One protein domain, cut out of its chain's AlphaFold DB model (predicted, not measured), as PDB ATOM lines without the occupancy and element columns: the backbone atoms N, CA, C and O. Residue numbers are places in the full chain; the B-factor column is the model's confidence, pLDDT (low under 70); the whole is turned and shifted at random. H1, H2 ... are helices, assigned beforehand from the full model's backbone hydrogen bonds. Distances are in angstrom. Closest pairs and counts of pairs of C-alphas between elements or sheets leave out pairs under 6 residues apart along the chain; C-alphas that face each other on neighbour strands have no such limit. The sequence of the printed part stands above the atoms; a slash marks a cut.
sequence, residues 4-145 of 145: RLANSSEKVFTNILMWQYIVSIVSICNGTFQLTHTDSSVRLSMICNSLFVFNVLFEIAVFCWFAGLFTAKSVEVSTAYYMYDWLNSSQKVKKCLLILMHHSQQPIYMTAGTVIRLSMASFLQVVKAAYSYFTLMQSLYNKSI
ATOM      1  N   ARG A   4     -57.949 -50.212  59.986       66.56
ATOM      2  CA  ARG A   4     -56.743 -49.629  60.590       66.56
ATOM      3  C   ARG A   4     -55.463 -50.340  60.148       66.56
ATOM      4  O   ARG A   4     -54.436 -49.681  60.017       66.56
ATOM      5  N   LEU A   5     -55.521 -51.651  59.909       69.06
ATOM      6  CA  LEU A   5     -54.379 -52.444  59.453       69.06
ATOM      7  C   LEU A   5     -54.026 -52.107  58.005       69.06
ATOM      8  O   LEU A   5     -52.857 -51.893  57.723       69.06
ATOM      9  N   ALA A   6     -55.019 -51.966  57.122       67.38
ATOM     10  CA  ALA A   6     -54.790 -51.579  55.728       67.38
ATOM     11  C   ALA A   6     -54.081 -50.216  55.630       67.38
ATOM     12  O   ALA A   6     -52.998 -50.120  55.060       67.38
ATOM     13  N   ASN A   7     -54.605 -49.198  56.322       69.50
ATOM     14  CA  ASN A   7     -54.019 -47.853  56.321       69.50
ATOM     15  C   ASN A   7     -52.627 -47.810  57.000       69.50
ATOM     16  O   ASN A   7     -51.748 -47.038  56.619       69.50
ATOM     17  N   SER A   8     -52.391 -48.665  58.003       74.06
ATOM     18  CA  SER A   8     -51.062 -48.786  58.625       74.06
ATOM     19  C   SER A   8     -50.054 -49.424  57.668       74.06
ATOM     20  O   SER A   8     -48.940 -48.921  57.540       74.06
ATOM     21  N   SER A   9     -50.452 -50.477  56.950       73.00
ATOM     22  CA  SER A   9     -49.623 -51.125  55.931       73.00
ATOM     23  C   SER A   9     -49.244 -50.149  54.820       73.00
ATOM     24  O   SER A   9     -48.072 -50.040  54.476       73.00
ATOM     25  N   GLU A  10     -50.200 -49.377  54.306       73.69
ATOM     26  CA  GLU A  10     -49.960 -48.385  53.250       73.69
ATOM     27  C   GLU A  10     -48.942 -47.315  53.656       73.69
ATOM     28  O   GLU A  10     -48.042 -46.986  52.878       73.69
ATOM     29  N   LYS A  11     -49.042 -46.804  54.890       74.75
ATOM     30  CA  LYS A  11     -48.072 -45.844  55.437       74.75
ATOM     31  C   LYS A  11     -46.684 -46.453  55.575       74.75
ATOM     32  O   LYS A  11     -45.704 -45.797  55.233       74.75
ATOM     33  N   VAL A  12     -46.595 -47.695  56.051       81.19
ATOM     34  CA  VAL A  12     -45.319 -48.411  56.178       81.19
ATOM     35  C   VAL A  12     -44.686 -48.619  54.801       81.19
ATOM     36  O   VAL A  12     -43.528 -48.252  54.620       81.19
ATOM     37  N   PHE A  13     -45.442 -49.104  53.812       77.25
ATOM     38  CA  PHE A  13     -44.948 -49.281  52.441       77.25
ATOM     39  C   PHE A  13     -44.494 -47.963  51.815       77.25
ATOM     40  O   PHE A  13     -43.394 -47.878  51.277       77.25
ATOM     41  N   THR A  14     -45.301 -46.915  51.950       76.19
ATOM     42  CA  THR A  14     -44.967 -45.558  51.501       76.19
ATOM     43  C   THR A  14     -43.654 -45.064  52.118       76.19
ATOM     44  O   THR A  14     -42.789 -44.544  51.411       76.19
ATOM     45  N   ASN A  15     -43.471 -45.258  53.426       78.69
ATOM     46  CA  ASN A  15     -42.269 -44.827  54.132       78.69
ATOM     47  C   ASN A  15     -41.021 -45.626  53.723       78.69
ATOM     48  O   ASN A  15     -39.952 -45.050  53.530       78.69
ATOM     49  N   ILE A  16     -41.163 -46.939  53.530       82.81
ATOM     50  CA  ILE A  16     -40.087 -47.801  53.025       82.81
ATOM     51  C   ILE A  16     -39.662 -47.355  51.619       82.81
ATOM     52  O   ILE A  16     -38.471 -47.209  51.351       82.81
ATOM     53  N   LEU A  17     -40.623 -47.068  50.738       78.50
ATOM     54  CA  LEU A  17     -40.347 -46.650  49.361       78.50
ATOM     55  C   LEU A  17     -39.660 -45.282  49.286       78.50
ATOM     56  O   LEU A  17     -38.799 -45.085  48.429       78.50
ATOM     57  N   MET A  18     -39.982 -44.355  50.197       78.25
ATOM     58  CA  MET A  18     -39.235 -43.097  50.332       78.25
ATOM     59  C   MET A  18     -37.757 -43.345  50.613       78.25
ATOM     60  O   MET A  18     -36.893 -42.809  49.919       78.25
ATOM     61  N   TRP A  19     -37.474 -44.159  51.630       82.75
ATOM     62  CA  TRP A  19     -36.104 -44.458  52.025       82.75
ATOM     63  C   TRP A  19     -35.338 -45.146  50.894       82.75
ATOM     64  O   TRP A  19     -34.221 -44.746  50.567       82.75
ATOM     65  N   GLN A  20     -35.985 -46.102  50.226       83.25
ATOM     66  CA  GLN A  20     -35.429 -46.798  49.070       83.25
ATOM     67  C   GLN A  20     -35.017 -45.833  47.951       83.25
ATOM     68  O   GLN A  20     -33.930 -45.959  47.385       83.25
ATOM     69  N   TYR A  21     -35.861 -44.846  47.644       79.81
ATOM     70  CA  TYR A  21     -35.579 -43.843  46.616       79.81
ATOM     71  C   TYR A  21     -34.337 -43.009  46.950       79.81
ATOM     72  O   TYR A  21     -33.476 -42.814  46.091       79.81
ATOM     73  N   ILE A  22     -34.216 -42.555  48.200       82.94
ATOM     74  CA  ILE A  22     -33.065 -41.766  48.662       82.94
ATOM     75  C   ILE A  22     -31.779 -42.595  48.565       82.94
ATOM     76  O   ILE A  22     -30.795 -42.141  47.978       82.94
ATOM     77  N   VAL A  23     -31.799 -43.828  49.081       86.50
ATOM     78  CA  VAL A  23     -30.648 -44.746  49.042       86.50
ATOM     79  C   VAL A  23     -30.222 -45.047  47.605       86.50
ATOM     80  O   VAL A  23     -29.025 -45.099  47.310       86.50
ATOM     81  N   SER A  24     -31.184 -45.190  46.695       86.69
ATOM     82  CA  SER A  24     -30.901 -45.473  45.290       86.69
ATOM     83  C   SER A  24     -30.231 -44.292  44.582       86.69
ATOM     84  O   SER A  24     -29.270 -44.498  43.844       86.69
ATOM     85  N   ILE A  25     -30.672 -43.051  44.841       84.56
ATOM     86  CA  ILE A  25     -30.020 -41.841  44.305       84.56
ATOM     87  C   ILE A  25     -28.560 -41.785  44.762       84.56
ATOM     88  O   ILE A  25     -27.663 -41.621  43.936       84.56
ATOM     89  N   VAL A  26     -28.313 -41.970  46.062       86.44
ATOM     90  CA  VAL A  26     -26.956 -41.945  46.631       86.44
ATOM     91  C   VAL A  26     -26.084 -43.049  46.025       86.44
ATOM     92  O   VAL A  26     -24.952 -42.785  45.621       86.44
ATOM     93  N   SER A  27     -26.623 -44.265  45.902       88.44
ATOM     94  CA  SER A  27     -25.916 -45.415  45.325       88.44
ATOM     95  C   SER A  27     -25.537 -45.196  43.860       88.44
ATOM     96  O   SER A  27     -24.400 -45.475  43.481       88.44
ATOM     97  N   ILE A  28     -26.451 -44.656  43.042       87.19
ATOM     98  CA  ILE A  28     -26.176 -44.347  41.631       87.19
ATOM     99  C   ILE A  28     -25.094 -43.272  41.527       87.19
ATOM    100  O   ILE A  28     -24.147 -43.449  40.765       87.19
ATOM    101  N   CYS A  29     -25.196 -42.190  42.307       84.00
ATOM    102  CA  CYS A  29     -24.196 -41.121  42.312       84.00
ATOM    103  C   CYS A  29     -22.800 -41.631  42.705       84.00
ATOM    104  O   CYS A  29     -21.812 -41.279  42.063       84.00
ATOM    105  N   ASN A  30     -22.708 -42.480  43.733       85.12
ATOM    106  CA  ASN A  30     -21.437 -43.071  44.150       85.12
ATOM    107  C   ASN A  30     -20.872 -44.027  43.084       85.12
ATOM    108  O   ASN A  30     -19.689 -43.960  42.752       85.12
ATOM    109  N   GLY A  31     -21.724 -44.881  42.505       85.75
ATOM    110  CA  GLY A  31     -21.320 -45.828  41.466       85.75
ATOM    111  C   GLY A  31     -20.789 -45.129  40.211       85.75
ATOM    112  O   GLY A  31     -19.714 -45.473  39.719       85.75
ATOM    113  N   THR A  32     -21.472 -44.089  39.722       80.88
ATOM    114  CA  THR A  32     -21.021 -43.326  38.541       80.88
ATOM    115  C   THR A  32     -19.749 -42.519  38.806       80.88
ATOM    116  O   THR A  32     -18.876 -42.447  37.935       80.88
ATOM    117  N   PHE A  33     -19.584 -41.969  40.012       82.94
ATOM    118  CA  PHE A  33     -18.344 -41.300  40.412       82.94
ATOM    119  C   PHE A  33     -17.150 -42.263  40.390       82.94
ATOM    120  O   PHE A  33     -16.120 -41.967  39.777       82.94
ATOM    121  N   GLN A  34     -17.319 -43.450  40.979       83.25
ATOM    122  CA  GLN A  34     -16.286 -44.482  41.008       83.25
ATOM    123  C   GLN A  34     -15.959 -45.015  39.601       83.25
ATOM    124  O   GLN A  34     -14.793 -45.289  39.324       83.25
ATOM    125  N   LEU A  35     -16.931 -45.094  38.680       80.31
ATOM    126  CA  LEU A  35     -16.670 -45.442  37.270       80.31
ATOM    127  C   LEU A  35     -15.769 -44.419  36.565       80.31
ATOM    128  O   LEU A  35     -15.021 -44.795  35.669       80.31
ATOM    129  N   THR A  36     -15.841 -43.146  36.960       78.50
ATOM    130  CA  THR A  36     -15.104 -42.052  36.307       78.50
ATOM    131  C   THR A  36     -13.676 -41.908  36.842       78.50
ATOM    132  O   THR A  36     -12.789 -41.503  36.098       78.50
ATOM    133  N   HIS A  37     -13.448 -42.246  38.116       76.69
ATOM    134  CA  HIS A  37     -12.158 -42.065  38.801       76.69
ATOM    135  C   HIS A  37     -11.329 -43.346  38.961       76.69
ATOM    136  O   HIS A  37     -10.195 -43.279  39.427       76.69
ATOM    137  N   THR A  38     -11.871 -44.516  38.623       78.06
ATOM    138  CA  THR A  38     -11.106 -45.769  38.687       78.06
ATOM    139  C   THR A  38     -10.235 -45.912  37.444       78.06
ATOM    140  O   THR A  38     -10.738 -45.817  36.324       78.06
ATOM    141  N   ASP A  39      -8.948 -46.204  37.641       73.94
ATOM    142  CA  ASP A  39      -8.023 -46.495  36.548       73.94
ATOM    143  C   ASP A  39      -8.540 -47.643  35.670       73.94
ATOM    144  O   ASP A  39      -8.894 -48.729  36.143       73.94
ATOM    145  N   SER A  40      -8.521 -47.422  34.356       66.94
ATOM    146  CA  SER A  40      -8.995 -48.367  33.334       66.94
ATOM    147  C   SER A  40      -8.222 -49.695  33.300       66.94
ATOM    148  O   SER A  40      -8.652 -50.657  32.658       66.94
ATOM    149  N   SER A  41      -7.102 -49.781  34.021       67.12
ATOM    150  CA  SER A  41      -6.305 -50.995  34.198       67.12
ATOM    151  C   SER A  41      -7.023 -52.058  35.047       67.12
ATOM    152  O   SER A  41      -6.805 -53.256  34.845       67.12
ATOM    153  N   VAL A  42      -7.946 -51.662  35.936       78.06
ATOM    154  CA  VAL A  42      -8.664 -52.574  36.844       78.06
ATOM    155  C   VAL A  42     -10.018 -52.987  36.252       78.06
ATOM    156  O   VAL A  42     -11.091 -52.644  36.755       78.06
ATOM    157  N   ARG A  43      -9.982 -53.788  35.176       77.75
ATOM    158  CA  ARG A  43     -11.186 -54.226  34.429       77.75
ATOM    159  C   ARG A  43     -12.269 -54.871  35.304       77.75
ATOM    160  O   ARG A  43     -13.453 -54.671  35.059       77.75
ATOM    161  N   LEU A  44     -11.874 -55.651  36.316       81.56
ATOM    162  CA  LEU A  44     -12.820 -56.339  37.201       81.56
ATOM    163  C   LEU A  44     -13.647 -55.346  38.031       81.56
ATOM    164  O   LEU A  44     -14.857 -55.507  38.147       81.56
ATOM    165  N   SER A  45     -13.015 -54.287  38.548       82.81
ATOM    166  CA  SER A  45     -13.693 -53.261  39.349       82.81
ATOM    167  C   SER A  45     -14.711 -52.478  38.513       82.81
ATOM    168  O   SER A  45     -15.840 -52.273  38.958       82.81
ATOM    169  N   MET A  46     -14.370 -52.144  37.263       82.44
ATOM    170  CA  MET A  46     -15.296 -51.484  36.334       82.44
ATOM    171  C   MET A  46     -16.528 -52.338  36.016       82.44
ATOM    172  O   MET A  46     -17.648 -51.823  36.023       82.44
ATOM    173  N   ILE A  47     -16.343 -53.640  35.770       86.62
ATOM    174  CA  ILE A  47     -17.454 -54.565  35.507       86.62
ATOM    175  C   ILE A  47     -18.352 -54.674  36.744       86.62
ATOM    176  O   ILE A  47     -19.565 -54.504  36.629       86.62
ATOM    177  N   CYS A  48     -17.773 -54.894  37.929       87.44
ATOM    178  CA  CYS A  48     -18.532 -54.987  39.177       87.44
ATOM    179  C   CYS A  48     -19.331 -53.710  39.465       87.44
ATOM    180  O   CYS A  48     -20.506 -53.791  39.815       87.44
ATOM    181  N   ASN A  49     -18.726 -52.537  39.276       87.00
ATOM    182  CA  ASN A  49     -19.394 -51.265  39.521       87.00
ATOM    183  C   ASN A  49     -20.502 -50.982  38.487       87.00
ATOM    184  O   ASN A  49     -21.587 -50.524  38.834       87.00
ATOM    185  N   SER A  50     -20.286 -51.348  37.220       86.06
ATOM    186  CA  SER A  50     -21.323 -51.243  36.182       86.06
ATOM    187  C   SER A  50     -22.525 -52.145  36.486       86.06
ATOM    188  O   SER A  50     -23.672 -51.714  36.370       86.06
ATOM    189  N   LEU A  51     -22.272 -53.382  36.931       90.44
ATOM    190  CA  LEU A  51     -23.319 -54.308  37.370       90.44
ATOM    191  C   LEU A  51     -24.049 -53.797  38.617       90.44
ATOM    192  O   LEU A  51     -25.264 -53.951  38.708       90.44
ATOM    193  N   PHE A  52     -23.335 -53.165  39.549       90.31
ATOM    194  CA  PHE A  52     -23.932 -52.539  40.726       90.31
ATOM    195  C   PHE A  52     -24.908 -51.422  40.334       90.31
ATOM    196  O   PHE A  52     -26.068 -51.460  40.741       90.31
ATOM    197  N   VAL A  53     -24.488 -50.482  39.480       88.25
ATOM    198  CA  VAL A  53     -25.363 -49.401  38.992       88.25
ATOM    199  C   VAL A  53     -26.574 -49.965  38.242       88.25
ATOM    200  O   VAL A  53     -27.699 -49.511  38.461       88.25
ATOM    201  N   PHE A  54     -26.375 -50.982  37.398       89.56
ATOM    202  CA  PHE A  54     -27.473 -51.651  36.696       89.56
ATOM    203  C   PHE A  54     -28.468 -52.310  37.662       89.56
ATOM    204  O   PHE A  54     -29.676 -52.175  37.475       89.56
ATOM    205  N   ASN A  55     -27.977 -52.981  38.706       91.44
ATOM    206  CA  ASN A  55     -28.818 -53.619  39.715       91.44
ATOM    207  C   ASN A  55     -29.691 -52.586  40.446       91.44
ATOM    208  O   ASN A  55     -30.907 -52.748  40.502       91.44
ATOM    209  N   VAL A  56     -29.106 -51.470  40.889       89.62
ATOM    210  CA  VAL A  56     -29.861 -50.392  41.550       89.62
ATOM    211  C   VAL A  56     -30.933 -49.808  40.618       89.62
ATOM    212  O   VAL A  56     -32.065 -49.575  41.037       89.62
ATOM    213  N   LEU A  57     -30.626 -49.610  39.331       87.12
ATOM    214  CA  LEU A  57     -31.620 -49.147  38.353       87.12
ATOM    215  C   LEU A  57     -32.757 -50.158  38.157       87.12
ATOM    216  O   LEU A  57     -33.926 -49.763  38.092       87.12
ATOM    217  N   PHE A  58     -32.424 -51.446  38.074       89.50
ATOM    218  CA  PHE A  58     -33.401 -52.522  37.950       89.50
ATOM    219  C   PHE A  58     -34.315 -52.595  39.179       89.50
ATOM    220  O   PHE A  58     -35.534 -52.689  39.034       89.50
ATOM    221  N   GLU A  59     -33.751 -52.470  40.377       88.94
ATOM    222  CA  GLU A  59     -34.490 -52.456  41.636       88.94
ATOM    223  C   GLU A  59     -35.542 -51.333  41.661       88.94
ATOM    224  O   GLU A  59     -36.728 -51.598  41.890       88.94
ATOM    225  N   ILE A  60     -35.163 -50.091  41.333       84.94
ATOM    226  CA  ILE A  60     -36.117 -48.969  41.286       84.94
ATOM    227  C   ILE A  60     -37.200 -49.210  40.226       84.94
ATOM    228  O   ILE A  60     -38.373 -48.912  40.474       84.94
ATOM    229  N   ALA A  61     -36.840 -49.746  39.055       85.38
ATOM    230  CA  ALA A  61     -37.800 -50.037  37.992       85.38
ATOM    231  C   ALA A  61     -38.852 -51.062  38.448       85.38
ATOM    232  O   ALA A  61     -40.052 -50.849  38.248       85.38
ATOM    233  N   VAL A  62     -38.416 -52.127  39.127       87.62
ATOM    234  CA  VAL A  62     -39.299 -53.143  39.711       87.62
ATOM    235  C   VAL A  62     -40.214 -52.526  40.771       87.62
ATOM    236  O   VAL A  62     -41.429 -52.726  40.710       87.62
ATOM    237  N   PHE A  63     -39.686 -51.711  41.688       83.38
ATOM    238  CA  PHE A  63     -40.503 -51.031  42.700       83.38
ATOM    239  C   PHE A  63     -41.540 -50.082  42.094       83.38
ATOM    240  O   PHE A  63     -42.695 -50.071  42.524       83.38
ATOM    241  N   CYS A  64     -41.165 -49.308  41.073       82.06
ATOM    242  CA  CYS A  64     -42.094 -48.411  40.383       82.06
ATOM    243  C   CYS A  64     -43.195 -49.184  39.662       82.06
ATOM    244  O   CYS A  64     -44.343 -48.732  39.630       82.06
ATOM    245  N   TRP A  65     -42.867 -50.354  39.109       84.06
ATOM    246  CA  TRP A  65     -43.870 -51.217  38.513       84.06
ATOM    247  C   TRP A  65     -44.820 -51.769  39.588       84.06
ATOM    248  O   TRP A  65     -46.029 -51.564  39.502       84.06
ATOM    249  N   PHE A  66     -44.311 -52.349  40.676       83.44
ATOM    250  CA  PHE A  66     -45.172 -52.825  41.766       83.44
ATOM    251  C   PHE A  66     -46.077 -51.728  42.344       83.44
ATOM    252  O   PHE A  66     -47.258 -51.983  42.587       83.44
ATOM    253  N   ALA A  67     -45.570 -50.503  42.498       79.31
ATOM    254  CA  ALA A  67     -46.366 -49.361  42.936       79.31
ATOM    255  C   ALA A  67     -47.528 -49.048  41.974       79.31
ATOM    256  O   ALA A  67     -48.666 -48.833  42.409       79.31
ATOM    257  N   GLY A  68     -47.266 -49.079  40.664       80.38
ATOM    258  CA  GLY A  68     -48.291 -48.910  39.634       80.38
ATOM    259  C   GLY A  68     -49.328 -50.037  39.636       80.38
ATOM    260  O   GLY A  68     -50.529 -49.767  39.623       80.38
ATOM    261  N   LEU A  69     -48.879 -51.294  39.715       84.19
ATOM    262  CA  LEU A  69     -49.755 -52.469  39.753       84.19
ATOM    263  C   LEU A  69     -50.676 -52.450  40.976       84.19
ATOM    264  O   LEU A  69     -51.876 -52.689  40.857       84.19
ATOM    265  N   PHE A  70     -50.127 -52.140  42.146       81.31
ATOM    266  CA  PHE A  70     -50.898 -52.035  43.380       81.31
ATOM    267  C   PHE A  70     -51.943 -50.917  43.304       81.31
ATOM    268  O   PHE A  70     -53.089 -51.127  43.696       81.31
ATOM    269  N   THR A  71     -51.582 -49.761  42.735       78.88
ATOM    270  CA  THR A  71     -52.530 -48.659  42.507       78.88
ATOM    271  C   THR A  71     -53.664 -49.106  41.575       78.88
ATOM    272  O   THR A  71     -54.835 -48.871  41.866       78.88
ATOM    273  N   ALA A  72     -53.342 -49.811  40.486       82.25
ATOM    274  CA  ALA A  72     -54.343 -50.337  39.556       82.25
ATOM    275  C   ALA A  72     -55.280 -51.355  40.231       82.25
ATOM    276  O   ALA A  72     -56.500 -51.262  40.090       82.25
ATOM    277  N   LYS A  73     -54.730 -52.284  41.024       81.38
ATOM    278  CA  LYS A  73     -55.520 -53.268  41.777       81.38
ATOM    279  C   LYS A  73     -56.386 -52.635  42.861       81.38
ATOM    280  O   LYS A  73     -57.516 -53.075  43.050       81.38
ATOM    281  N   SER A  74     -55.910 -51.583  43.525       77.81
ATOM    282  CA  SER A  74     -56.709 -50.804  44.479       77.81
ATOM    283  C   SER A  74     -57.968 -50.221  43.817       77.81
ATOM    284  O   SER A  74     -59.070 -50.348  44.358       77.81
ATOM    285  N   VAL A  75     -57.834 -49.671  42.605       80.75
ATOM    286  CA  VAL A  75     -58.966 -49.134  41.828       80.75
ATOM    287  C   VAL A  75     -59.909 -50.243  41.342       80.75
ATOM    288  O   VAL A  75     -61.131 -50.092  41.416       80.75
ATOM    289  N   GLU A  76     -59.368 -51.371  40.879       83.44
ATOM    290  CA  GLU A  76     -60.164 -52.522  40.425       83.44
ATOM    291  C   GLU A  76     -61.036 -53.083  41.557       83.44
ATOM    292  O   GLU A  76     -62.231 -53.301  41.370       83.44
ATOM    293  N   VAL A  77     -60.467 -53.228  42.756       81.19
ATOM    294  CA  VAL A  77     -61.192 -53.662  43.959       81.19
ATOM    295  C   VAL A  77     -62.318 -52.682  44.312       81.19
ATOM    296  O   VAL A  77     -63.434 -53.109  44.603       81.19
ATOM    297  N   SER A  78     -62.068 -51.372  44.213       76.56
ATOM    298  CA  SER A  78     -63.098 -50.342  44.412       76.56
ATOM    299  C   SER A  78     -64.263 -50.483  43.426       76.56
ATOM    300  O   SER A  78     -65.435 -50.431  43.805       76.56
ATOM    301  N   THR A  79     -63.937 -50.743  42.160       81.12
ATOM    302  CA  THR A  79     -64.919 -50.932  41.083       81.12
ATOM    303  C   THR A  79     -65.718 -52.221  41.276       81.12
ATOM    304  O   THR A  79     -66.931 -52.236  41.075       81.12
ATOM    305  N   ALA A  80     -65.070 -53.294  41.732       83.75
ATOM    306  CA  ALA A  80     -65.721 -54.570  42.008       83.75
ATOM    307  C   ALA A  80     -66.777 -54.454  43.119       83.75
ATOM    308  O   ALA A  80     -67.856 -55.036  42.996       83.75
ATOM    309  N   TYR A  81     -66.520 -53.660  44.167       81.50
ATOM    310  CA  TYR A  81     -67.550 -53.371  45.167       81.50
ATOM    311  C   TYR A  81     -68.725 -52.615  44.555       81.50
ATOM    312  O   TYR A  81     -69.866 -52.959  44.851       81.50
ATOM    313  N   TYR A  82     -68.462 -51.626  43.691       78.81
ATOM    314  CA  TYR A  82     -69.505 -50.851  43.008       78.81
ATOM    315  C   TYR A  82     -70.429 -51.720  42.146       78.81
ATOM    316  O   TYR A  82     -71.639 -51.503  42.130       78.81
ATOM    317  N   MET A  83     -69.873 -52.725  41.468       83.38
ATOM    318  CA  MET A  83     -70.630 -53.637  40.602       83.38
ATOM    319  C   MET A  83     -71.322 -54.789  41.350       83.38
ATOM    320  O   MET A  83     -72.053 -55.560  40.731       83.38
ATOM    321  N   TYR A  84     -71.104 -54.934  42.658       82.56
ATOM    322  CA  TYR A  84     -71.755 -55.970  43.455       82.56
ATOM    323  C   TYR A  84     -73.268 -55.719  43.562       82.56
ATOM    324  O   TYR A  84     -73.698 -54.577  43.721       82.56
ATOM    325  N   ASP A  85     -74.079 -56.787  43.536       81.81
ATOM    326  CA  ASP A  85     -75.537 -56.710  43.714       81.81
ATOM    327  C   ASP A  85     -75.901 -56.376  45.175       81.81
ATOM    328  O   ASP A  85     -76.281 -57.204  46.014       81.81
ATOM    329  N   TRP A  86     -75.720 -55.100  45.499       80.75
ATOM    330  CA  TRP A  86     -75.945 -54.544  46.821       80.75
ATOM    331  C   TRP A  86     -77.432 -54.478  47.172       80.75
ATOM    332  O   TRP A  86     -77.754 -54.340  48.345       80.75
ATOM    333  N   LEU A  87     -78.351 -54.591  46.205       77.81
ATOM    334  CA  LEU A  87     -79.795 -54.485  46.435       77.81
ATOM    335  C   LEU A  87     -80.360 -55.745  47.101       77.81
ATOM    336  O   LEU A  87     -81.134 -55.629  48.059       77.81
ATOM    337  N   ASN A  88     -79.901 -56.922  46.672       85.00
ATOM    338  CA  ASN A  88     -80.373 -58.222  47.163       85.00
ATOM    339  C   ASN A  88     -79.646 -58.737  48.420       85.00
ATOM    340  O   ASN A  88     -79.969 -59.800  48.947       85.00
ATOM    341  N   SER A  89     -78.671 -57.992  48.938       83.25
ATOM    342  CA  SER A  89     -77.857 -58.406  50.085       83.25
ATOM    343  C   SER A  89     -78.425 -57.952  51.440       83.25
ATOM    344  O   SER A  89     -79.211 -57.006  51.554       83.25
ATOM    345  N   SER A  90     -78.024 -58.655  52.508       88.06
ATOM    346  CA  SER A  90     -78.488 -58.381  53.875       88.06
ATOM    347  C   SER A  90     -78.094 -56.979  54.366       88.06
ATOM    348  O   SER A  90     -77.070 -56.422  53.967       88.06
ATOM    349  N   GLN A  91     -78.857 -56.423  55.313       84.25
ATOM    350  CA  GLN A  91     -78.620 -55.073  55.849       84.25
ATOM    351  C   GLN A  91     -77.218 -54.892  56.466       84.25
ATOM    352  O   GLN A  91     -76.651 -53.800  56.423       84.25
ATOM    353  N   LYS A  92     -76.638 -55.968  57.020       84.81
ATOM    354  CA  LYS A  92     -75.259 -55.980  57.539       84.81
ATOM    355  C   LYS A  92     -74.235 -55.855  56.408       84.81
ATOM    356  O   LYS A  92     -73.299 -55.071  56.527       84.81
ATOM    357  N   VAL A  93     -74.443 -56.582  55.309       81.94
ATOM    358  CA  VAL A  93     -73.569 -56.548  54.125       81.94
ATOM    359  C   VAL A  93     -73.659 -55.189  53.434       81.94
ATOM    360  O   VAL A  93     -72.619 -54.601  53.167       81.94
ATOM    361  N   LYS A  94     -74.863 -54.629  53.266       83.50
ATOM    362  CA  LYS A  94     -75.075 -53.280  52.706       83.50
ATOM    363  C   LYS A  94     -74.300 -52.195  53.458       83.50
ATOM    364  O   LYS A  94     -73.596 -51.401  52.841       83.50
ATOM    365  N   LYS A  95     -74.382 -52.180  54.795       83.56
ATOM    366  CA  LYS A  95     -73.625 -51.226  55.626       83.56
ATOM    367  C   LYS A  95     -72.114 -51.407  55.478       83.56
ATOM    368  O   LYS A  95     -71.396 -50.421  55.372       83.56
ATOM    369  N   CYS A  96     -71.643 -52.653  55.453       80.38
ATOM    370  CA  CYS A  96     -70.222 -52.953  55.295       80.38
ATOM    371  C   CYS A  96     -69.703 -52.523  53.911       80.38
ATOM    372  O   CYS A  96     -68.651 -51.899  53.817       80.38
ATOM    373  N   LEU A  97     -70.477 -52.793  52.855       81.12
ATOM    374  CA  LEU A  97     -70.157 -52.441  51.474       81.12
ATOM    375  C   LEU A  97     -70.111 -50.922  51.269       81.12
ATOM    376  O   LEU A  97     -69.190 -50.436  50.630       81.12
ATOM    377  N   LEU A  98     -71.041 -50.166  51.866       79.94
ATOM    378  CA  LEU A  98     -71.029 -48.697  51.833       79.94
ATOM    379  C   LEU A  98     -69.772 -48.105  52.481       79.94
ATOM    380  O   LEU A  98     -69.169 -47.190  51.925       79.94
ATOM    381  N   ILE A  99     -69.359 -48.642  53.633       79.56
ATOM    382  CA  ILE A  99     -68.114 -48.235  54.300       79.56
ATOM    383  C   ILE A  99     -66.916 -48.566  53.401       79.56
ATOM    384  O   ILE A  99     -66.055 -47.716  53.186       79.56
ATOM    385  N   LEU A 100     -66.886 -49.773  52.831       76.25
ATOM    386  CA  LEU A 100     -65.825 -50.204  51.922       76.25
ATOM    387  C   LEU A 100     -65.730 -49.333  50.667       76.25
ATOM    388  O   LEU A 100     -64.632 -48.899  50.346       76.25
ATOM    389  N   MET A 101     -66.853 -49.033  50.010       76.06
ATOM    390  CA  MET A 101     -66.917 -48.160  48.834       76.06
ATOM    391  C   MET A 101     -66.427 -46.749  49.141       76.06
ATOM    392  O   MET A 101     -65.626 -46.196  48.393       76.06
ATOM    393  N   HIS A 102     -66.897 -46.160  50.243       75.06
ATOM    394  CA  HIS A 102     -66.494 -44.813  50.634       75.06
ATOM    395  C   HIS A 102     -64.977 -44.720  50.858       75.06
ATOM    396  O   HIS A 102     -64.349 -43.733  50.481       75.06
ATOM    397  N   HIS A 103     -64.371 -45.774  51.411       67.44
ATOM    398  CA  HIS A 103     -62.927 -45.847  51.606       67.44
ATOM    399  C   HIS A 103     -62.151 -46.213  50.333       67.44
ATOM    400  O   HIS A 103     -61.098 -45.632  50.087       67.44
ATOM    401  N   SER A 104     -62.654 -47.126  49.499       66.88
ATOM    402  CA  SER A 104     -61.985 -47.560  48.265       66.88
ATOM    403  C   SER A 104     -62.057 -46.519  47.142       66.88
ATOM    404  O   SER A 104     -61.322 -46.611  46.159       66.88
ATOM    405  N   GLN A 105     -62.936 -45.520  47.259       64.25
ATOM    406  CA  GLN A 105     -62.984 -44.355  46.371       64.25
ATOM    407  C   GLN A 105     -61.791 -43.404  46.542       64.25
ATOM    408  O   GLN A 105     -61.590 -42.544  45.688       64.25
ATOM    409  N   GLN A 106     -60.997 -43.550  47.606       60.22
ATOM    410  CA  GLN A 106     -59.689 -42.912  47.728       60.22
ATOM    411  C   GLN A 106     -58.644 -43.872  47.138       60.22
ATOM    412  O   GLN A 106     -58.212 -44.789  47.837       60.22
ATOM    413  N   PRO A 107     -58.263 -43.733  45.853       55.44
ATOM    414  CA  PRO A 107     -57.203 -44.547  45.275       55.44
ATOM    415  C   PRO A 107     -55.948 -44.442  46.135       55.44
ATOM    416  O   PRO A 107     -55.457 -43.346  46.424       55.44
ATOM    417  N   ILE A 108     -55.438 -45.599  46.550       59.66
ATOM    418  CA  ILE A 108     -54.228 -45.669  47.354       59.66
ATOM    419  C   ILE A 108     -53.058 -45.383  46.423       59.66
ATOM    420  O   ILE A 108     -52.562 -46.259  45.714       59.66
ATOM    421  N   TYR A 109     -52.629 -44.128  46.401       59.78
ATOM    422  CA  TYR A 109     -51.408 -43.750  45.718       59.78
ATOM    423  C   TYR A 109     -50.233 -44.018  46.644       59.78
ATOM    424  O   TYR A 109     -50.076 -43.352  47.670       59.78
ATOM    425  N   MET A 110     -49.359 -44.945  46.252       62.16
ATOM    426  CA  MET A 110     -48.037 -44.995  46.861       62.16
ATOM    427  C   MET A 110     -47.326 -43.687  46.522       62.16
ATOM    428  O   MET A 110     -46.995 -43.414  45.367       62.16
ATOM    429  N   THR A 111     -47.144 -42.842  47.524       60.59
ATOM    430  CA  THR A 111     -46.554 -41.515  47.356       60.59
ATOM    431  C   THR A 111     -45.265 -41.505  48.153       60.59
ATOM    432  O   THR A 111     -45.305 -41.736  49.348       60.59
ATOM    433  N   ALA A 112     -44.112 -41.266  47.536       57.78
ATOM    434  CA  ALA A 112     -42.899 -40.996  48.291       57.78
ATOM    435  C   ALA A 112     -43.046 -39.603  48.942       57.78
ATOM    436  O   ALA A 112     -42.889 -38.564  48.294       57.78
ATOM    437  N   GLY A 113     -43.435 -39.592  50.218       60.25
ATOM    438  CA  GLY A 113     -43.670 -38.390  51.018       60.25
ATOM    439  C   GLY A 113     -44.987 -37.711  50.660       60.25
ATOM    440  O   GLY A 113     -45.965 -38.374  50.329       60.25
ATOM    441  N   THR A 114     -45.014 -36.379  50.710       49.22
ATOM    442  CA  THR A 114     -46.146 -35.543  50.263       49.22
ATOM    443  C   THR A 114     -46.026 -35.066  48.810       49.22
ATOM    444  O   THR A 114     -46.934 -34.401  48.321       49.22
ATOM    445  N   VAL A 115     -44.925 -35.378  48.112       48.81
ATOM    446  CA  VAL A 115     -44.528 -34.646  46.891       48.81
ATOM    447  C   VAL A 115     -44.489 -35.522  45.631       48.81
ATOM    448  O   VAL A 115     -44.809 -35.027  44.552       48.81
ATOM    449  N   ILE A 116     -44.151 -36.816  45.721       59.25
ATOM    450  CA  ILE A 116     -43.894 -37.641  44.525       59.25
ATOM    451  C   ILE A 116     -44.806 -38.868  44.500       59.25
ATOM    452  O   ILE A 116     -44.599 -39.822  45.244       59.25
ATOM    453  N   ARG A 117     -45.793 -38.899  43.595       64.38
ATOM    454  CA  ARG A 117     -46.538 -40.140  43.312       64.38
ATOM    455  C   ARG A 117     -45.598 -41.135  42.647       64.38
ATOM    456  O   ARG A 117     -44.999 -40.811  41.624       64.38
ATOM    457  N   LEU A 118     -45.452 -42.330  43.205       65.88
ATOM    458  CA  LEU A 118     -44.588 -43.357  42.632       65.88
ATOM    459  C   LEU A 118     -45.187 -43.825  41.308       65.88
ATOM    460  O   LEU A 118     -46.311 -44.313  41.237       65.88
ATOM    461  N   SER A 119     -44.442 -43.595  40.234       70.12
ATOM    462  CA  SER A 119     -44.842 -43.912  38.869       70.12
ATOM    463  C   SER A 119     -43.594 -44.064  38.008       70.12
ATOM    464  O   SER A 119     -42.505 -43.632  38.398       70.12
ATOM    465  N   MET A 120     -43.747 -44.611  36.803       69.94
ATOM    466  CA  MET A 120     -42.657 -44.650  35.822       69.94
ATOM    467  C   MET A 120     -42.096 -43.242  35.521       69.94
ATOM    468  O   MET A 120     -40.904 -43.077  35.271       69.94
ATOM    469  N   ALA A 121     -42.926 -42.197  35.616       73.75
ATOM    470  CA  ALA A 121     -42.469 -40.816  35.467       73.75
ATOM    471  C   ALA A 121     -41.531 -40.378  36.609       73.75
ATOM    472  O   ALA A 121     -40.603 -39.602  36.383       73.75
ATOM    473  N   SER A 122     -41.734 -40.894  37.820       71.94
ATOM    474  CA  SER A 122     -40.903 -40.597  38.997       71.94
ATOM    475  C   SER A 122     -39.553 -41.312  38.942       71.94
ATOM    476  O   SER A 122     -38.544 -40.732  39.338       71.94
ATOM    477  N   PHE A 123     -39.498 -42.503  38.336       74.06
ATOM    478  CA  PHE A 123     -38.236 -43.164  37.986       74.06
ATOM    479  C   PHE A 123     -37.376 -42.282  37.067       74.06
ATOM    480  O   PHE A 123     -36.205 -42.034  37.346       74.06
ATOM    481  N   LEU A 124     -37.978 -41.723  36.013       79.12
ATOM    482  CA  LEU A 124     -37.301 -40.781  35.114       79.12
ATOM    483  C   LEU A 124     -36.788 -39.534  35.846       79.12
ATOM    484  O   LEU A 124     -35.712 -39.035  35.517       79.12
ATOM    485  N   GLN A 125     -37.529 -39.028  36.835       80.88
ATOM    486  CA  GLN A 125     -37.073 -37.902  37.655       80.88
ATOM    487  C   GLN A 125     -35.844 -38.264  38.495       80.88
ATOM    488  O   GLN A 125     -34.915 -37.464  38.561       80.88
ATOM    489  N   VAL A 126     -35.789 -39.471  39.064       78.56
ATOM    490  CA  VAL A 126     -34.609 -39.958  39.798       78.56
ATOM    491  C   VAL A 126     -33.393 -40.068  38.903       78.56
ATOM    492  O   VAL A 126     -32.333 -39.560  39.258       78.56
ATOM    493  N   VAL A 127     -33.541 -40.681  37.728       80.69
ATOM    494  CA  VAL A 127     -32.429 -40.820  36.779       80.69
ATOM    495  C   VAL A 127     -31.904 -39.442  36.362       80.69
ATOM    496  O   VAL A 127     -30.695 -39.219  36.357       80.69
ATOM    497  N   LYS A 128     -32.801 -38.483  36.092       83.38
ATOM    498  CA  LYS A 128     -32.429 -37.092  35.789       83.38
ATOM    499  C   LYS A 128     -31.715 -36.409  36.956       83.38
ATOM    500  O   LYS A 128     -30.714 -35.734  36.731       83.38
ATOM    501  N   ALA A 129     -32.208 -36.578  38.181       81.38
ATOM    502  CA  ALA A 129     -31.600 -35.994  39.373       81.38
ATOM    503  C   ALA A 129     -30.198 -36.567  39.631       81.38
ATOM    504  O   ALA A 129     -29.258 -35.803  39.846       81.38
ATOM    505  N   ALA A 130     -30.038 -37.890  39.532       80.81
ATOM    506  CA  ALA A 130     -28.748 -38.560  39.676       80.81
ATOM    507  C   ALA A 130     -27.750 -38.101  38.600       80.81
ATOM    508  O   ALA A 130     -26.605 -37.785  38.918       80.81
ATOM    509  N   TYR A 131     -28.192 -37.983  37.342       82.00
ATOM    510  CA  TYR A 131     -27.358 -37.462  36.257       82.00
ATOM    511  C   TYR A 131     -26.950 -36.000  36.489       82.00
ATOM    512  O   TYR A 131     -25.775 -35.664  36.373       82.00
ATOM    513  N   SER A 132     -27.888 -35.135  36.887       84.31
ATOM    514  CA  SER A 132     -27.590 -33.733  37.203       84.31
ATOM    515  C   SER A 132     -26.581 -33.606  38.346       84.31
ATOM    516  O   SER A 132     -25.684 -32.766  38.278       84.31
ATOM    517  N   TYR A 133     -26.714 -34.430  39.388       81.69
ATOM    518  CA  TYR A 133     -25.779 -34.448  40.511       81.69
ATOM    519  C   TYR A 133     -24.394 -34.947  40.085       81.69
ATOM    520  O   TYR A 133     -23.383 -34.356  40.461       81.69
ATOM    521  N   PHE A 134     -24.344 -35.983  39.246       80.50
ATOM    522  CA  PHE A 134     -23.107 -36.477  38.647       80.50
ATOM    523  C   PHE A 134     -22.383 -35.384  37.847       80.50
ATOM    524  O   PHE A 134     -21.206 -35.123  38.099       80.50
ATOM    525  N   THR A 135     -23.082 -34.690  36.942       83.81
ATOM    526  CA  THR A 135     -22.496 -33.589  36.161       83.81
ATOM    527  C   THR A 135     -21.994 -32.463  37.065       83.81
ATOM    528  O   THR A 135     -20.913 -31.921  36.830       83.81
ATOM    529  N   LEU A 136     -22.737 -32.132  38.127       85.75
ATOM    530  CA  LEU A 136     -22.312 -31.136  39.107       85.75
ATOM    531  C   LEU A 136     -21.005 -31.559  39.794       85.75
ATOM    532  O   LEU A 136     -20.052 -30.782  39.808       85.75
ATOM    533  N   MET A 137     -20.923 -32.791  40.300       81.62
ATOM    534  CA  MET A 137     -19.703 -33.323  40.917       81.62
ATOM    535  C   MET A 137     -18.513 -33.292  39.953       81.62
ATOM    536  O   MET A 137     -17.432 -32.838  40.325       81.62
ATOM    537  N   GLN A 138     -18.722 -33.714  38.706       81.12
ATOM    538  CA  GLN A 138     -17.685 -33.701  37.680       81.12
ATOM    539  C   GLN A 138     -17.199 -32.275  37.383       81.12
ATOM    540  O   GLN A 138     -15.999 -32.047  37.241       81.12
ATOM    541  N   SER A 139     -18.111 -31.299  37.350       84.44
ATOM    542  CA  SER A 139     -17.762 -29.888  37.148       84.44
ATOM    543  C   SER A 139     -16.954 -29.301  38.313       84.44
ATOM    544  O   SER A 139     -16.022 -28.532  38.080       84.44
ATOM    545  N   LEU A 140     -17.271 -29.683  39.556       85.12
ATOM    546  CA  LEU A 140     -16.542 -29.248  40.750       85.12
ATOM    547  C   LEU A 140     -15.144 -29.863  40.803       85.12
ATOM    548  O   LEU A 140     -14.182 -29.152  41.084       85.12
ATOM    549  N   TYR A 141     -15.030 -31.151  40.479       79.06
ATOM    550  CA  TYR A 141     -13.746 -31.839  40.403       79.06
ATOM    551  C   TYR A 141     -12.838 -31.219  39.332       79.06
ATOM    552  O   TYR A 141     -11.720 -30.811  39.644       79.06
ATOM    553  N   ASN A 142     -13.348 -31.027  38.108       79.56
ATOM    554  CA  ASN A 142     -12.593 -30.399  37.016       79.56
ATOM    555  C   ASN A 142     -12.176 -28.949  37.303       79.56
ATOM    556  O   ASN A 142     -11.234 -28.473  36.687       79.56
ATOM    557  N   LYS A 143     -12.884 -28.230  38.182       76.25
ATOM    558  CA  LYS A 143     -12.537 -26.856  38.583       76.25
ATOM    559  C   LYS A 143     -11.501 -26.804  39.715       76.25
ATOM    560  O   LYS A 143     -10.925 -25.748  39.957       76.25
ATOM    561  N   SER A 144     -11.327 -27.902  40.452       70.06
ATOM    562  CA  SER A 144     -10.367 -28.011  41.562       70.06
ATOM    563  C   SER A 144      -8.961 -28.447  41.131       70.06
ATOM    564  O   SER A 144      -8.028 -28.336  41.925       70.06
ATOM    565  N   ILE A 145      -8.836 -28.929  39.892       53.72
ATOM    566  CA  ILE A 145      -7.587 -29.242  39.182       53.72
ATOM    567  C   ILE A 145      -7.211 -28.042  38.315       53.72
ATOM    568  O   ILE A 145      -6.001 -27.738  38.246       53.72
TER     569      ILE A 145
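Overview. This is residues 4 to 145 of the 145 residues of an uncharacterized protein of Rhynchophorus ferrugineus (UniProt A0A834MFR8). The model is a long, thin rod built along one long helix, H2, with H1 folded back on its first half and the short H3 folded back on its far end. H4 packs at its beginning on the middle of H2 and further along on H1, so that H1, H2 and H4 make a loose up-and-down bundle, each running against the one before it, while residues 139 to 145 stick out at the end. The printed part has 142 residues with four named helices, in the order H1, H2, H3, H4, and no named strand; the class is all helix. The whole is only just extended, close to loose, with a radius of gyration of the C-alphas of 22.1 A and spans of 77 by 28 by 22 A.

Along the chain. H2, the longest helix, covers residues 43 to 82 and measures 59.0 A from first to last C-alpha, from (-11.186, -54.226, 34.429) to (-69.505, -50.851, 43.008). H1 covers residues 4 to 37 and measures 50.2 A; C-alpha 4 is at (-56.743, -49.629, 60.590). H3 is residues 91 to 104. H4 covers residues 120 to 144, measures 36.8 A and ends with C-alpha 144 at (-10.367, -28.011, 41.562).

Arrangement. H2 is the hub, touching the three other helices. With residues 46 to 63 alone it touches H1, and the closest C-alphas, those of Ile 28 and Val 53, are 5.8 A apart. H1 and H2 form a helical hairpin, opposite ways at a shallow tilt of 23 degrees. With residues 74 to 82 alone H2 touches H3, the closest C-alphas being those of Ser 78 and Ser 104 at 4.9 A. These two also form a helical hairpin, opposite ways at a steep tilt of 39 degrees. Residues 60 to 65 of H2 touch residues 120 to 123 of H4, with the C-alphas of Cys 64 and Met 120 closest at 5.9 A; the two run opposite ways at a shallow tilt of 29 degrees. Residues 126 to 134 of H4 touch residues 21 to 33 of H1, and the closest C-alphas, those of Ile 25 and Ala 130, are 5.8 A apart. H1 and H4 run the same way at a shallow tilt of 34 degrees, only just short of steep. H3 is apart from H1 and from H4. In H1, H2, H3 and H4 every O i to N i+4 pair is within hydrogen-bond range.

Size, cuts and confidence. The two C-alphas farthest apart, those of Asn 88 and Ile 145, are 78.7 A apart. The printed part has no cut. The link from H1 to H2 is tight, that from H2 to H3 is short, and that from H3 to H4, residues 105 to 119, is long. Within the long link, residues 111 to 112 pair with residues 116 to 117, antiparallel. Residues 39 to 44 stand free, as do residues 139 to 145, of which 139 to 144 belong to H4. The mean pLDDT of the printed part is 78.4; it is under 70 at residues 4 to 7, 40 to 41, 103 to 118, 120 and 145.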